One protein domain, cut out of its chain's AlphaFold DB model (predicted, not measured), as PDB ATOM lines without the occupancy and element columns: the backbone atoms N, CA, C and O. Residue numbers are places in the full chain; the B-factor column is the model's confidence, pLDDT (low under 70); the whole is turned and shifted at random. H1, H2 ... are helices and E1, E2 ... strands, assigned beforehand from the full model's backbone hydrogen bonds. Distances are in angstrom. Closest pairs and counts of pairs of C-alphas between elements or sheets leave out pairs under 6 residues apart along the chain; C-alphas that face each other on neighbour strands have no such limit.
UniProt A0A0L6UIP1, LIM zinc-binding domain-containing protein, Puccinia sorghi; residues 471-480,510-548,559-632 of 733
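What this domain is: This is residues 471 to 480, 510 to 548 and 559 to 632 of the 733 residues of the protein "LIM zinc-binding domain-containing protein" of Puccinia sorghi (UniProt A0A0L6UIP1). A long rod with little regular structure: a helical hairpin, H1 and H2, at one end, a strand hairpin, E1 and E2, with H4 at the other, and H3 and long loops between. The printed part has 123 residues, 44 in named elements, in the order H1 H2 H3 E1 E2 H4, mostly helix. It is extended, radius of gyration of the C-alphas 22.5 A, spans 72 by 23 by 22 A.

Where its parts are: H1, residues 510 to 522, begins at C-alpha (236.541, 110.909, 197.269) and measures 18.8 A. H2 is 526 to 533, H3 561 to 568, E1 613 to 617 (13.7 A), E2 620 to 622. H4, 624 to 630, ends at C-alpha (242.934, 95.368, 148.370).

How they stand to each other: H1 and H2 touch, closest C-alphas Gly 520 and Asn 529, 5.6 A, a shallow tilt of 32 degrees, opposite ways. H2 and H3 are apart. E1 and E2 are antiparallel, with N 615 and O 622 at 2.9 A. The closest C-alphas of E1 and H4, Tyr 615 and Ser 624, are 6.3 A apart. In the four helices every O i to N i+4 pair is within hydrogen-bond range.

The domain as a whole: Cuts at 481 to 509 and 549 to 558 leave C-alpha gaps of 41.1 A and 8.2 A. H3 to E1 is a long link. Mean pLDDT of the printed part is 75.5; 41 residues are under 70, among them 510 to 533.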
ATOM      1  N   HIS A 471     237.812 105.256 141.556       39.78
ATOM      2  CA  HIS A 471     238.031 106.563 142.186       39.78
ATOM      3  C   HIS A 471     238.205 106.514 143.716       39.78
ATOM      4  O   HIS A 471     237.728 107.385 144.451       39.78
ATOM      5  N   HIS A 472     238.947 105.516 144.202       44.19
ATOM      6  CA  HIS A 472     239.446 105.471 145.573       44.19
ATOM      7  C   HIS A 472     240.615 106.465 145.720       44.19
ATOM      8  O   HIS A 472     241.771 106.060 145.761       44.19
ATOM      9  N   VAL A 473     240.282 107.769 145.741       39.81
ATOM     10  CA  VAL A 473     241.190 108.931 145.596       39.81
ATOM     11  C   VAL A 473     242.559 108.688 146.226       39.81
ATOM     12  O   VAL A 473     242.715 108.682 147.452       39.81
ATOM     13  N   VAL A 474     243.553 108.508 145.359       49.53
ATOM     14  CA  VAL A 474     244.895 108.095 145.748       49.53
ATOM     15  C   VAL A 474     245.669 109.309 146.210       49.53
ATOM     16  O   VAL A 474     246.238 110.074 145.437       49.53
ATOM     17  N   GLN A 475     245.669 109.504 147.518       53.22
ATOM     18  CA  GLN A 475     246.503 110.500 148.158       53.22
ATOM     19  C   GLN A 475     247.159 109.838 149.355       53.22
ATOM     20  O   GLN A 475     246.517 109.663 150.390       53.22
ATOM     21  N   LYS A 476     248.432 109.474 149.189       58.03
ATOM     22  CA  LYS A 476     249.346 109.082 150.263       58.03
ATOM     23  C   LYS A 476     249.358 110.206 151.302       58.03
ATOM     24  O   LYS A 476     249.823 111.306 151.008       58.03
ATOM     25  N   ILE A 477     248.774 109.982 152.479       60.34
ATOM     26  CA  ILE A 477     248.659 111.030 153.499       60.34
ATOM     27  C   ILE A 477     249.819 110.879 154.472       60.34
ATOM     28  O   ILE A 477     249.865 109.918 155.236       60.34
ATOM     29  N   VAL A 478     250.730 111.849 154.461       55.88
ATOM     30  CA  VAL A 478     251.708 112.036 155.536       55.88
ATOM     31  C   VAL A 478     250.978 112.692 156.711       55.88
ATOM     32  O   VAL A 478     250.554 113.845 156.602       55.88
ATOM     33  N   VAL A 479     250.830 112.001 157.845       49.09
ATOM     34  CA  VAL A 479     250.612 112.708 159.118       49.09
ATOM     35  C   VAL A 479     251.943 113.377 159.472       49.09
ATOM     36  O   VAL A 479     252.912 112.653 159.688       49.09
ATOM     37  N   PRO A 480     252.039 114.719 159.532       42.62
ATOM     38  CA  PRO A 480     253.270 115.364 159.979       42.62
ATOM     39  C   PRO A 480     253.531 114.981 161.438       42.62
ATOM     40  O   PRO A 480     252.597 115.051 162.241       42.62
ATOM     41  N   GLY A 510     237.617 111.651 197.938       52.38
ATOM     42  CA  GLY A 510     236.541 110.909 197.269       52.38
ATOM     43  C   GLY A 510     235.915 109.862 198.189       52.38
ATOM     44  O   GLY A 510     234.690 109.789 198.314       52.38
ATOM     45  N   ASP A 511     236.767 109.120 198.899       57.06
ATOM     46  CA  ASP A 511     236.376 108.164 199.937       57.06
ATOM     47  C   ASP A 511     235.533 108.827 201.034       57.06
ATOM     48  O   ASP A 511     234.508 108.284 201.437       57.06
ATOM     49  N   ASP A 512     235.915 110.017 201.500       60.09
ATOM     50  CA  ASP A 512     235.185 110.729 202.550       60.09
ATOM     51  C   ASP A 512     233.826 111.283 202.100       60.09
ATOM     52  O   ASP A 512     232.932 111.437 202.937       60.09
ATOM     53  N   VAL A 513     233.620 111.547 200.803       62.03
ATOM     54  CA  VAL A 513     232.278 111.829 200.267       62.03
ATOM     55  C   VAL A 513     231.449 110.545 200.237       62.03
ATOM     56  O   VAL A 513     230.341 110.541 200.762       62.03
ATOM     57  N   LEU A 514     231.989 109.430 199.732       63.62
ATOM     58  CA  LEU A 514     231.296 108.130 199.706       63.62
ATOM     59  C   LEU A 514     230.964 107.591 201.112       63.62
ATOM     60  O   LEU A 514     229.867 107.072 201.331       63.62
ATOM     61  N   ARG A 515     231.858 107.770 202.094       63.31
ATOM     62  CA  ARG A 515     231.605 107.478 203.518       63.31
ATOM     63  C   ARG A 515     230.498 108.363 204.075       63.31
ATOM     64  O   ARG A 515     229.582 107.840 204.705       63.31
ATOM     65  N   ARG A 516     230.547 109.680 203.828       63.53
ATOM     66  CA  ARG A 516     229.490 110.611 204.260       63.53
ATOM     67  C   ARG A 516     228.148 110.283 203.615       63.53
ATOM     68  O   ARG A 516     227.159 110.311 204.327       63.53
ATOM     69  N   VAL A 517     228.103 109.894 202.341       62.22
ATOM     70  CA  VAL A 517     226.879 109.416 201.673       62.22
ATOM     71  C   VAL A 517     226.336 108.169 202.374       62.22
ATOM     72  O   VAL A 517     225.182 108.173 202.789       62.22
ATOM     73  N   ARG A 518     227.166 107.143 202.618       63.12
ATOM     74  CA  ARG A 518     226.745 105.944 203.375       63.12
ATOM     75  C   ARG A 518     226.224 106.278 204.778       63.12
ATOM     76  O   ARG A 518     225.197 105.745 205.178       63.12
ATOM     77  N   LEU A 519     226.886 107.180 205.504       59.97
ATOM     78  CA  LEU A 519     226.455 107.636 206.834       59.97
ATOM     79  C   LEU A 519     225.188 108.511 206.785       59.97
ATOM     80  O   LEU A 519     224.331 108.391 207.653       59.97
ATOM     81  N   GLY A 520     225.018 109.335 205.750       58.25
ATOM     82  CA  GLY A 520     223.835 110.173 205.509       58.25
ATOM     83  C   GLY A 520     222.611 109.413 204.981       58.25
ATOM     84  O   GLY A 520     221.515 109.967 204.958       58.25
ATOM     85  N   PHE A 521     222.774 108.145 204.595       54.78
ATOM     86  CA  PHE A 521     221.670 107.193 204.427       54.78
ATOM     87  C   PHE A 521     221.323 106.442 205.725       54.78
ATOM     88  O   PHE A 521     220.211 105.937 205.846       54.78
ATOM     89  N   LEU A 522     222.232 106.391 206.707       55.34
ATOM     90  CA  LEU A 522     221.969 105.831 208.043       55.34
ATOM     91  C   LEU A 522     221.362 106.861 209.016       55.34
ATOM     92  O   LEU A 522     220.804 106.483 210.044       55.34
ATOM     93  N   ILE A 523     221.451 108.156 208.699       60.69
ATOM     94  CA  ILE A 523     220.899 109.268 209.484       60.69
ATOM     95  C   ILE A 523     219.788 109.935 208.664       60.69
ATOM     96  O   ILE A 523     220.057 110.516 207.620       60.69
ATOM     97  N   ASN A 524     218.543 109.905 209.154       60.94
ATOM     98  CA  ASN A 524     217.345 110.407 208.455       60.94
ATOM     99  C   ASN A 524     217.238 111.955 208.346       60.94
ATOM    100  O   ASN A 524     216.139 112.514 208.307       60.94
ATOM    101  N   ASP A 525     218.362 112.674 208.279       68.94
ATOM    102  CA  ASP A 525     218.391 114.128 208.085       68.94
ATOM    103  C   ASP A 525     218.273 114.487 206.592       68.94
ATOM    104  O   ASP A 525     219.189 114.301 205.787       68.94
ATOM    105  N   ARG A 526     217.120 115.064 206.231       64.06
ATOM    106  CA  ARG A 526     216.799 115.476 204.856       64.06
ATOM    107  C   ARG A 526     217.705 116.585 204.307       64.06
ATOM    108  O   ARG A 526     217.831 116.681 203.089       64.06
ATOM    109  N   ARG A 527     218.317 117.428 205.151       64.38
ATOM    110  CA  ARG A 527     219.250 118.481 204.706       64.38
ATOM    111  C   ARG A 527     220.597 117.874 204.341       64.38
ATOM    112  O   ARG A 527     221.052 118.057 203.216       64.38
ATOM    113  N   LEU A 528     221.177 117.086 205.251       61.03
ATOM    114  CA  LEU A 528     222.443 116.389 205.005       61.03
ATOM    115  C   LEU A 528     222.357 115.487 203.770       61.03
ATOM    116  O   LEU A 528     223.271 115.506 202.953       61.03
ATOM    117  N   ASN A 529     221.255 114.754 203.595       64.94
ATOM    118  CA  ASN A 529     221.066 113.888 202.432       64.94
ATOM    119  C   ASN A 529     221.002 114.697 201.114       64.94
ATOM    120  O   ASN A 529     221.750 114.406 200.181       64.94
ATOM    121  N   ARG A 530     220.221 115.790 201.059       68.19
ATOM    122  CA  ARG A 530     220.150 116.670 199.874       68.19
ATOM    123  C   ARG A 530     221.511 117.269 199.509       68.19
ATOM    124  O   ARG A 530     221.899 117.261 198.343       68.19
ATOM    125  N   ASP A 531     222.247 117.749 200.508       68.81
ATOM    126  CA  ASP A 531     223.545 118.395 200.310       68.81
ATOM    127  C   ASP A 531     224.689 117.371 200.076       68.81
ATOM    128  O   ASP A 531     225.824 117.760 199.792       68.81
ATOM    129  N   LEU A 532     224.408 116.066 200.178       67.06
ATOM    130  CA  LEU A 532     225.258 114.951 199.738       67.06
ATOM    131  C   LEU A 532     224.939 114.546 198.293       67.06
ATOM    132  O   LEU A 532     225.862 114.393 197.497       67.06
ATOM    133  N   VAL A 533     223.654 114.423 197.941       69.38
ATOM    134  CA  VAL A 533     223.210 114.088 196.576       69.38
ATOM    135  C   VAL A 533     223.694 115.130 195.563       69.38
ATOM    136  O   VAL A 533     224.193 114.752 194.508       69.38
ATOM    137  N   SER A 534     223.693 116.421 195.912       71.88
ATOM    138  CA  SER A 534     224.246 117.491 195.058       71.88
ATOM    139  C   SER A 534     225.771 117.443 194.850       71.88
ATOM    140  O   SER A 534     226.306 118.212 194.053       71.88
ATOM    141  N   LYS A 535     226.492 116.545 195.541       76.81
ATOM    142  CA  LYS A 535     227.931 116.280 195.341       76.81
ATOM    143  C   LYS A 535     228.199 114.998 194.540       76.81
ATOM    144  O   LYS A 535     229.361 114.681 194.271       76.81
ATOM    145  N   LEU A 536     227.153 114.264 194.163       79.75
ATOM    146  CA  LEU A 536     227.220 113.052 193.349       79.75
ATOM    147  C   LEU A 536     226.942 113.379 191.877       79.75
ATOM    148  O   LEU A 536     226.297 114.363 191.537       79.75
ATOM    149  N   CYS A 537     227.489 112.560 190.986       80.62
ATOM    150  CA  CYS A 537     227.388 112.730 189.545       80.62
ATOM    151  C   CYS A 537     225.944 112.563 189.062       80.62
ATOM    152  O   CYS A 537     225.417 111.451 189.121       80.62
ATOM    153  N   GLN A 538     225.371 113.602 188.455       82.06
ATOM    154  CA  GLN A 538     223.974 113.633 188.002       82.06
ATOM    155  C   GLN A 538     223.585 112.431 187.114       82.06
ATOM    156  O   GLN A 538     222.481 111.911 187.223       82.06
ATOM    157  N   ALA A 539     224.508 111.937 186.276       81.75
ATOM    158  CA  ALA A 539     224.258 110.817 185.358       81.75
ATOM    159  C   ALA A 539     224.326 109.399 185.967       81.75
ATOM    160  O   ALA A 539     223.831 108.468 185.339       81.75
ATOM    161  N   CYS A 540     224.970 109.192 187.124       82.44
ATOM    162  CA  CYS A 540     225.119 107.844 187.710       82.44
ATOM    163  C   CYS A 540     224.778 107.751 189.199       82.44
ATOM    164  O   CYS A 540     224.643 106.647 189.706       82.44
ATOM    165  N   MET A 541     224.659 108.880 189.902       80.38
ATOM    166  CA  MET A 541     224.296 109.018 191.321       80.38
ATOM    167  C   MET A 541     225.183 108.268 192.340       80.38
ATOM    168  O   MET A 541     225.036 108.480 193.535       80.38
ATOM    169  N   GLU A 542     226.148 107.451 191.905       78.69
ATOM    170  CA  GLU A 542     227.060 106.679 192.766       78.69
ATOM    171  C   GLU A 542     228.392 107.387 193.053       78.69
ATOM    172  O   GLU A 542     228.970 107.246 194.131       78.69
ATOM    173  N   ARG A 543     228.932 108.100 192.056       79.69
ATOM    174  CA  ARG A 543     230.313 108.613 192.071       79.69
ATOM    175  C   ARG A 543     230.334 110.107 192.392       79.69
ATOM    176  O   ARG A 543     229.506 110.829 191.838       79.69
ATOM    177  N   PRO A 544     231.282 110.606 193.206       77.38
ATOM    178  CA  PRO A 544     231.409 112.038 193.454       77.38
ATOM    179  C   PRO A 544     231.726 112.807 192.164       77.38
ATOM    180  O   PRO A 544     232.411 112.304 191.265       77.38
ATOM    181  N   ILE A 545     231.246 114.047 192.087       76.81
ATOM    182  CA  ILE A 545     231.619 114.993 191.031       76.81
ATOM    183  C   ILE A 545     233.128 115.250 191.142       76.81
ATOM    184  O   ILE A 545     233.609 115.710 192.179       76.81
ATOM    185  N   ARG A 546     233.883 114.973 190.072       67.06
ATOM    186  CA  ARG A 546     235.281 115.414 189.951       67.06
ATOM    187  C   ARG A 546     235.280 116.700 189.131       67.06
ATOM    188  O   ARG A 546     234.721 116.732 188.042       67.06
ATOM    189  N   TYR A 547     235.846 117.759 189.699       57.34
ATOM    190  CA  TYR A 547     235.647 119.137 189.253       57.34
ATOM    191  C   TYR A 547     236.260 119.403 187.867       57.34
ATOM    192  O   TYR A 547     237.461 119.641 187.748       57.34
ATOM    193  N   VAL A 548     235.424 119.403 186.827       54.69
ATOM    194  CA  VAL A 548     235.749 120.000 185.524       54.69
ATOM    195  C   VAL A 548     235.202 121.423 185.532       54.69
ATOM    196  O   VAL A 548     233.996 121.628 185.666       54.69
ATOM    197  N   PHE A 559     229.123 116.215 186.731       81.69
ATOM    198  CA  PHE A 559     229.385 114.829 186.329       81.69
ATOM    199  C   PHE A 559     230.698 114.309 186.935       81.69
ATOM    200  O   PHE A 559     231.619 115.073 187.222       81.69
ATOM    201  N   CYS A 560     230.817 112.994 187.129       83.06
ATOM    202  CA  CYS A 560     232.112 112.364 187.391       83.06
ATOM    203  C   CYS A 560     232.887 112.180 186.078       83.06
ATOM    204  O   CYS A 560     232.294 112.163 184.998       83.06
ATOM    205  N   SER A 561     234.203 111.976 186.182       80.19
ATOM    206  CA  SER A 561     235.116 111.867 185.034       80.19
ATOM    207  C   SER A 561     234.639 110.900 183.938       80.19
ATOM    208  O   SER A 561     234.670 111.272 182.770       80.19
ATOM    209  N   SER A 562     234.162 109.691 184.285       81.19
ATOM    210  CA  SER A 562     233.724 108.716 183.263       81.19
ATOM    211  C   SER A 562     232.412 109.134 182.599       81.19
ATOM    212  O   SER A 562     232.337 109.126 181.377       81.19
ATOM    213  N   CYS A 563     231.414 109.601 183.356       82.75
ATOM    214  CA  CYS A 563     230.161 110.074 182.761       82.75
ATOM    215  C   CYS A 563     230.381 111.313 181.882       82.75
ATOM    216  O   CYS A 563     229.813 111.399 180.799       82.75
ATOM    217  N   TYR A 564     231.250 112.241 182.299       84.19
ATOM    218  CA  TYR A 564     231.641 113.384 181.473       84.19
ATOM    219  C   TYR A 564     232.325 112.926 180.173       84.19
ATOM    220  O   TYR A 564     231.977 113.394 179.089       84.19
ATOM    221  N   ALA A 565     233.237 111.953 180.257       82.06
ATOM    222  CA  ALA A 565     233.901 111.381 179.090       82.06
ATOM    223  C   ALA A 565     232.937 110.617 178.157       82.06
ATOM    224  O   ALA A 565     233.061 110.675 176.936       82.06
ATOM    225  N   GLU A 566     231.944 109.921 178.705       82.44
ATOM    226  CA  GLU A 566     230.961 109.159 177.932       82.44
ATOM    227  C   GLU A 566     229.898 110.046 177.261       82.44
ATOM    228  O   GLU A 566     229.372 109.653 176.214       82.44
ATOM    229  N   LEU A 567     229.608 111.224 177.823       81.56
ATOM    230  CA  LEU A 567     228.632 112.190 177.304       81.56
ATOM    231  C   LEU A 567     229.252 113.230 176.355       81.56
ATOM    232  O   LEU A 567     228.693 113.475 175.288       81.56
ATOM    233  N   TYR A 568     230.395 113.824 176.717       82.62
ATOM    234  CA  TYR A 568     230.932 115.021 176.050       82.62
ATOM    235  C   TYR A 568     232.229 114.793 175.259       82.62
ATOM    236  O   TYR A 568     232.515 115.555 174.333       82.62
ATOM    237  N   LEU A 569     233.031 113.769 175.578       86.06
ATOM    238  CA  LEU A 569     234.301 113.539 174.876       86.06
ATOM    239  C   LEU A 569     234.108 112.747 173.569       86.06
ATOM    240  O   LEU A 569     233.279 111.835 173.483       86.06
ATOM    241  N   PRO A 570     234.913 113.041 172.529       85.75
ATOM    242  CA  PRO A 570     234.833 112.340 171.256       85.75
ATOM    243  C   PRO A 570     235.269 110.878 171.414       85.75
ATOM    244  O   PRO A 570     236.324 110.581 171.974       85.75
ATOM    245  N   LYS A 571     234.466 109.959 170.875       88.56
ATOM    246  CA  LYS A 571     234.712 108.512 170.951       88.56
ATOM    247  C   LYS A 571     235.615 108.055 169.804       88.56
ATOM    248  O   LYS A 571     235.417 108.439 168.651       88.56
ATOM    249  N   CYS A 572     236.611 107.232 170.121       89.50
ATOM    250  CA  CYS A 572     237.571 106.702 169.160       89.50
ATOM    251  C   CYS A 572     236.890 105.780 168.149       89.50
ATOM    252  O   CYS A 572     236.216 104.823 168.528       89.50
ATOM    253  N   ARG A 573     237.115 106.011 166.851       86.94
ATOM    254  CA  ARG A 573     236.439 105.250 165.789       86.94
ATOM    255  C   ARG A 573     236.847 103.769 165.719       86.94
ATOM    256  O   ARG A 573     236.099 102.985 165.143       86.94
ATOM    257  N   LYS A 574     237.989 103.379 166.308       86.19
ATOM    258  CA  LYS A 574     238.444 101.974 166.377       86.19
ATOM    259  C   LYS A 574     237.966 101.231 167.632       86.19
ATOM    260  O   LYS A 574     237.522 100.097 167.513       86.19
ATOM    261  N   CYS A 575     238.094 101.828 168.820       89.12
ATOM    262  CA  CYS A 575     237.839 101.138 170.097       89.12
ATOM    263  C   CYS A 575     236.600 101.639 170.862       89.12
ATOM    264  O   CYS A 575     236.326 101.149 171.954       89.12
ATOM    265  N   PHE A 576     235.875 102.623 170.317       87.50
ATOM    266  CA  PHE A 576     234.628 103.218 170.828       87.50
ATOM    267  C   PHE A 576     234.687 103.894 172.213       87.50
ATOM    268  O   PHE A 576     233.726 104.553 172.610       87.50
ATOM    269  N   LYS A 577     235.824 103.823 172.917       87.69
ATOM    270  CA  LYS A 577     236.091 104.565 174.160       87.69
ATOM    271  C   LYS A 577     236.298 106.059 173.893       87.69
ATOM    272  O   LYS A 577     236.773 106.437 172.820       87.69
ATOM    273  N   ALA A 578     235.987 106.894 174.882       86.50
ATOM    274  CA  ALA A 578     236.274 108.327 174.863       86.50
ATOM    275  C   ALA A 578     237.781 108.622 174.708       86.50
ATOM    276  O   ALA A 578     238.629 107.814 175.098       86.50
ATOM    277  N   ILE A 579     238.116 109.777 174.133       86.50
ATOM    278  CA  ILE A 579     239.491 110.275 174.014       86.50
ATOM    279  C   ILE A 579     239.676 111.432 175.000       86.50
ATOM    280  O   ILE A 579     239.215 112.543 174.750       86.50
ATOM    281  N   GLU A 580     240.355 111.152 176.112       79.00
ATOM    282  CA  GLU A 580     240.602 112.098 177.216       79.00
ATOM    283  C   GLU A 580     241.755 113.077 176.934       79.00
ATOM    284  O   GLU A 580     241.851 114.129 177.557       79.00
ATOM    285  N   GLY A 581     242.597 112.773 175.944       73.75
ATOM    286  CA  GLY A 581     243.657 113.646 175.443       73.75
ATOM    287  C   GLY A 581     244.335 113.044 174.208       73.75
ATOM    288  O   GLY A 581     244.169 111.857 173.924       73.75
ATOM    289  N   GLY A 582     245.087 113.855 173.458       72.62
ATOM    290  CA  GLY A 582     245.921 113.368 172.345       72.62
ATOM    291  C   GLY A 582     245.145 112.688 171.207       72.62
ATOM    292  O   GLY A 582     245.513 111.598 170.766       72.62
ATOM    293  N   ALA A 583     244.056 113.306 170.741       77.88
ATOM    294  CA  ALA A 583     243.285 112.795 169.610       77.88
ATOM    295  C   ALA A 583     244.070 112.923 168.293       77.88
ATOM    296  O   ALA A 583     244.328 114.031 167.829       77.88
ATOM    297  N   VAL A 584     244.370 111.795 167.648       78.75
ATOM    298  CA  VAL A 584     244.812 111.780 166.251       78.75
ATOM    299  C   VAL A 584     243.600 112.040 165.362       78.75
ATOM    300  O   VAL A 584     242.599 111.315 165.400       78.75
ATOM    301  N   THR A 585     243.711 113.091 164.558       72.12
ATOM    302  CA  THR A 585     242.772 113.469 163.503       72.12
ATOM    303  C   THR A 585     243.560 113.786 162.244       72.12
ATOM    304  O   THR A 585     244.512 114.565 162.297       72.12
ATOM    305  N   ASP A 586     243.149 113.217 161.115       71.69
ATOM    306  CA  ASP A 586     243.677 113.595 159.806       71.69
ATOM    307  C   ASP A 586     243.401 115.086 159.545       71.69
ATOM    308  O   ASP A 586     242.246 115.517 159.564       71.69
ATOM    309  N   ARG A 587     244.459 115.868 159.286       58.91
ATOM    310  CA  ARG A 587     244.366 117.310 158.988       58.91
ATOM    311  C   ARG A 587     243.544 117.605 157.727       58.91
ATOM    312  O   ARG A 587     243.064 118.721 157.576       58.91
ATOM    313  N   VAL A 588     243.388 116.620 156.840       61.75
ATOM    314  CA  VAL A 588     242.640 116.721 155.577       61.75
ATOM    315  C   VAL A 588     241.272 116.016 155.658       61.75
ATOM    316  O   VAL A 588     240.545 115.962 154.672       61.75
ATOM    317  N   GLY A 589     240.898 115.466 156.822       62.56
ATOM    318  CA  GLY A 589     239.565 114.904 157.085       62.56
ATOM    319  C   GLY A 589     239.159 113.672 156.256       62.56
ATOM    320  O   GLY A 589     237.980 113.320 156.244       62.56
ATOM    321  N   LYS A 590     240.095 113.004 155.567       64.81
ATOM    322  CA  LYS A 590     239.819 111.834 154.712       64.81
ATOM    323  C   LYS A 590     239.635 110.543 155.516       64.81
ATOM    324  O   LYS A 590     238.918 109.646 155.067       64.81
ATOM    325  N   VAL A 591     240.208 110.448 156.719       72.62
ATOM    326  CA  VAL A 591     239.810 109.431 157.715       72.62
ATOM    327  C   VAL A 591     238.631 109.948 158.536       72.62
ATOM    328  O   VAL A 591     238.704 111.028 159.119       72.62
ATOM    329  N   LEU A 592     237.549 109.169 158.631       72.94
ATOM    330  CA  LEU A 592     236.385 109.573 159.422       72.94
ATOM    331  C   LEU A 592     236.590 109.360 160.926       72.94
ATOM    332  O   LEU A 592     236.681 108.230 161.405       72.94
ATOM    333  N   GLY A 593     236.502 110.455 161.680       75.38
ATOM    334  CA  GLY A 593     236.463 110.452 163.141       75.38
ATOM    335  C   GLY A 593     237.833 110.599 163.804       75.38
ATOM    336  O   GLY A 593     238.859 110.760 163.152       75.38
ATOM    337  N   LYS A 594     237.826 110.581 165.139       85.88
ATOM    338  CA  LYS A 594     239.028 110.738 165.967       85.88
ATOM    339  C   LYS A 594     239.544 109.372 166.427       85.88
ATOM    340  O   LYS A 594     238.757 108.437 166.593       85.88
ATOM    341  N   TYR A 595     240.847 109.265 166.669       88.00
ATOM    342  CA  TYR A 595     241.509 108.049 167.150       88.00
ATOM    343  C   TYR A 595     242.421 108.383 168.339       88.00
ATOM    344  O   TYR A 595     243.004 109.463 168.384       88.00
ATOM    345  N   HIS A 596     242.592 107.467 169.298       88.56
ATOM    346  CA  HIS A 596     243.758 107.527 170.195       88.56
ATOM    347  C   HIS A 596     245.029 107.275 169.377       88.56
ATOM    348  O   HIS A 596     244.980 106.485 168.433       88.56
ATOM    349  N   ALA A 597     246.173 107.844 169.765       84.75
ATOM    350  CA  ALA A 597     247.448 107.604 169.074       84.75
ATOM    351  C   ALA A 597     247.791 106.103 168.936       84.75
ATOM    352  O   ALA A 597     248.140 105.642 167.855       84.75
ATOM    353  N   SER A 598     247.568 105.308 169.988       86.44
ATOM    354  CA  SER A 598     247.737 103.844 169.975       86.44
ATOM    355  C   SER A 598     246.691 103.082 169.148       86.44
ATOM    356  O   SER A 598     246.892 101.916 168.817       86.44
ATOM    357  N   CYS A 599     245.565 103.717 168.811       88.06
ATOM    358  CA  CYS A 599     244.504 103.149 167.976       88.06
ATOM    359  C   CYS A 599     244.614 103.556 166.497       88.06
ATOM    360  O   CYS A 599     243.865 103.020 165.679       88.06
ATOM    361  N   PHE A 600     245.508 104.488 166.149       89.38
ATOM    362  CA  PHE A 600     245.766 104.896 164.769       89.38
ATOM    363  C   PHE A 600     246.841 103.998 164.139       89.38
ATOM    364  O   PHE A 600     248.004 104.362 163.981       89.38
ATOM    365  N   ASN A 601     246.432 102.777 163.806       91.50
ATOM    366  CA  ASN A 601     247.236 101.787 163.101       91.50
ATOM    367  C   ASN A 601     246.436 101.178 161.942       91.50
ATOM    368  O   ASN A 601     245.253 101.477 161.763       91.50
ATOM    369  N   CYS A 602     247.078 100.328 161.142       92.00
ATOM    370  CA  CYS A 602     246.437  99.713 159.990       92.00
ATOM    371  C   CYS A 602     245.167  98.935 160.383       92.00
ATOM    372  O   CYS A 602     245.191  98.072 161.264       92.00
ATOM    373  N   TYR A 603     244.048  99.204 159.706       89.56
ATOM    374  CA  TYR A 603     242.800  98.479 159.948       89.56
ATOM    375  C   TYR A 603     242.929  96.973 159.666       89.56
ATOM    376  O   TYR A 603     242.302  96.179 160.355       89.56
ATOM    377  N   GLU A 604     243.780  96.603 158.709       91.38
ATOM    378  CA  GLU A 604     243.939  95.246 158.180       91.38
ATOM    379  C   GLU A 604     245.016  94.447 158.943       91.38
ATOM    380  O   GLU A 604     244.689  93.516 159.672       91.38
ATOM    381  N   CYS A 605     246.301  94.826 158.857       91.81
ATOM    382  CA  CYS A 605     247.387  94.104 159.547       91.81
ATOM    383  C   CYS A 605     247.690  94.577 160.984       91.81
ATOM    384  O   CYS A 605     248.550  94.004 161.648       91.81
ATOM    385  N   HIS A 606     247.048  95.652 161.458       90.62
ATOM    386  CA  HIS A 606     247.286  96.287 162.770       90.62
ATOM    387  C   HIS A 606     248.718  96.799 163.036       90.62
ATOM    388  O   HIS A 606     248.991  97.303 164.128       90.62
ATOM    389  N   ALA A 607     249.611  96.785 162.044       89.06
ATOM    390  CA  ALA A 607     250.905  97.452 162.144       89.06
ATOM    391  C   ALA A 607     250.739  98.986 162.265       89.06
ATOM    392  O   ALA A 607     249.846  99.555 161.620       89.06
ATOM    393  N   PRO A 608     251.569  99.673 163.075       88.25
ATOM    394  CA  PRO A 608     251.628 101.134 163.099       88.25
ATOM    395  C   PRO A 608     252.178 101.684 161.771       88.25
ATOM    396  O   PRO A 608     252.846 100.974 161.021       88.25
ATOM    397  N   PHE A 609     251.914 102.959 161.489       87.75
ATOM    398  CA  PHE A 609     252.407 103.639 160.287       87.75
ATOM    399  C   PHE A 609     253.830 104.178 160.534       87.75
ATOM    400  O   PHE A 609     253.970 105.118 161.314       87.75
ATOM    401  N   PRO A 610     254.888 103.615 159.914       76.75
ATOM    402  CA  PRO A 610     256.273 103.894 160.315       76.75
ATOM    403  C   PRO A 610     256.725 105.327 160.004       76.75
ATOM    404  O   PRO A 610     257.475 105.906 160.779       76.75
ATOM    405  N   ASN A 611     256.226 105.906 158.908       76.38
ATOM    406  CA  ASN A 611     256.593 107.243 158.428       76.38
ATOM    407  C   ASN A 611     255.509 108.300 158.737       76.38
ATOM    408  O   ASN A 611     255.474 109.348 158.102       76.38
ATOM    409  N   GLY A 612     254.501 107.964 159.554       76.31
ATOM    410  CA  GLY A 612     253.225 108.701 159.587       76.31
ATOM    411  C   GLY A 612     252.391 108.579 158.296       76.31
ATOM    412  O   GLY A 612     251.290 109.119 158.226       76.31
ATOM    413  N   GLU A 613     252.886 107.863 157.282       82.56
ATOM    414  CA  GLU A 613     252.246 107.689 155.975       82.56
ATOM    415  C   GLU A 613     251.181 106.586 155.989       82.56
ATOM    416  O   GLU A 613     251.460 105.435 156.345       82.56
ATOM    417  N   PHE A 614     249.970 106.917 155.541       88.00
ATOM    418  CA  PHE A 614     248.861 105.971 155.428       88.00
ATOM    419  C   PHE A 614     248.014 106.201 154.166       88.00
ATOM    420  O   PHE A 614     248.022 107.272 153.554       88.00
ATOM    421  N   TYR A 615     247.258 105.167 153.801       87.25
ATOM    422  CA  TYR A 615     246.298 105.151 152.698       87.25
ATOM    423  C   TYR A 615     244.869 104.994 153.236       87.25
ATOM    424  O   TYR A 615     244.668 104.481 154.339       87.25
ATOM    425  N   VAL A 616     243.861 105.416 152.465       88.44
ATOM    426  CA  VAL A 616     242.445 105.342 152.872       88.44
ATOM    427  C   VAL A 616     241.670 104.371 151.984       88.44
ATOM    428  O   VAL A 616     241.368 104.671 150.830       88.44
ATOM    429  N   TRP A 617     241.282 103.231 152.558       85.75
ATOM    430  CA  TRP A 617     240.390 102.245 151.938       85.75
ATOM    431  C   TRP A 617     239.061 102.216 152.698       85.75
ATOM    432  O   TRP A 617     239.065 102.173 153.925       85.75
ATOM    433  N   GLU A 618     237.916 102.304 152.014       86.06
ATOM    434  CA  GLU A 618     236.574 102.350 152.636       86.06
ATOM    435  C   GLU A 618     236.416 103.356 153.808       86.06
ATOM    436  O   GLU A 618     235.648 103.127 154.746       86.06
ATOM    437  N   ARG A 619     237.130 104.494 153.770       83.50
ATOM    438  CA  ARG A 619     237.195 105.510 154.854       83.50
ATOM    439  C   ARG A 619     237.880 105.026 156.152       83.50
ATOM    440  O   ARG A 619     237.702 105.637 157.206       83.50
ATOM    441  N   LYS A 620     238.681 103.954 156.077       86.94
ATOM    442  CA  LYS A 620     239.535 103.387 157.138       86.94
ATOM    443  C   LYS A 620     241.024 103.592 156.782       86.94
ATOM    444  O   LYS A 620     241.359 103.548 155.596       86.94
ATOM    445  N   PRO A 621     241.932 103.767 157.761       89.44
ATOM    446  CA  PRO A 621     243.363 103.887 157.493       89.44
ATOM    447  C   PRO A 621     244.010 102.502 157.286       89.44
ATOM    448  O   PRO A 621     243.862 101.598 158.113       89.44
ATOM    449  N   VAL A 622     244.754 102.329 156.194       90.06
ATOM    450  CA  VAL A 622     245.489 101.100 155.836       90.06
ATOM    451  C   VAL A 622     246.929 101.415 155.420       90.06
ATOM    452  O   VAL A 622     247.246 102.542 155.041       90.06
ATOM    453  N   CYS A 623     247.835 100.439 155.541       90.69
ATOM    454  CA  CYS A 623     249.226 100.609 155.110       90.69
ATOM    455  C   CYS A 623     249.335 100.414 153.589       90.69
ATOM    456  O   CYS A 623     248.479  99.746 153.011       90.69
ATOM    457  N   SER A 624     250.394 100.930 152.949       88.62
ATOM    458  CA  SER A 624     250.631 100.768 151.498       88.62
ATOM    459  C   SER A 624     250.460  99.305 151.045       88.62
ATOM    460  O   SER A 624     249.627  99.008 150.193       88.62
ATOM    461  N   LYS A 625     251.144  98.352 151.696       88.50
ATOM    462  CA  LYS A 625     251.089  96.921 151.343       88.50
ATOM    463  C   LYS A 625     249.672  96.325 151.365       88.50
ATOM    464  O   LYS A 625     249.338  95.522 150.496       88.50
ATOM    465  N   ASP A 626     248.854  96.688 152.351       90.06
ATOM    466  CA  ASP A 626     247.464  96.225 152.435       90.06
ATOM    467  C   ASP A 626     246.571  96.962 151.431       90.06
ATOM    468  O   ASP A 626     245.756  96.329 150.769       90.06
ATOM    469  N   TYR A 627     246.773  98.271 151.256       90.38
ATOM    470  CA  TYR A 627     246.056  99.087 150.278       90.38
ATOM    471  C   TYR A 627     246.234  98.554 148.852       90.38
ATOM    472  O   TYR A 627     245.245  98.259 148.187       90.38
ATOM    473  N   HIS A 628     247.471  98.320 148.402       88.50
ATOM    474  CA  HIS A 628     247.725  97.762 147.070       88.50
ATOM    475  C   HIS A 628     247.249  96.309 146.925       88.50
ATOM    476  O   HIS A 628     246.875  95.907 145.824       88.50
ATOM    477  N   ARG A 629     247.207  95.521 148.015       87.06
ATOM    478  CA  ARG A 629     246.578  94.186 148.000       87.06
ATOM    479  C   ARG A 629     245.075  94.291 147.749       87.06
ATOM    480  O   ARG A 629     244.568  93.575 146.893       87.06
ATOM    481  N   LEU A 630     244.384  95.165 148.479       86.94
ATOM    482  CA  LEU A 630     242.934  95.368 148.370       86.94
ATOM    483  C   LEU A 630     242.543  96.010 147.027       86.94
ATOM    484  O   LEU A 630     241.557  95.606 146.422       86.94
ATOM    485  N   ALA A 631     243.362  96.935 146.520       84.94
ATOM    486  CA  ALA A 631     243.199  97.570 145.212       84.94
ATOM    487  C   ALA A 631     243.592  96.674 144.018       84.94
ATOM    488  O   ALA A 631     243.395  97.066 142.870       84.94
ATOM    489  N   GLY A 632     244.208  95.509 144.249       84.88
ATOM    490  CA  GLY A 632     244.733  94.648 143.182       84.88
ATOM    491  C   GLY A 632     245.923  95.237 142.405       84.88
ATOM    492  O   GLY A 632     246.299  94.689 141.369       84.88
TER     493      GLY A 632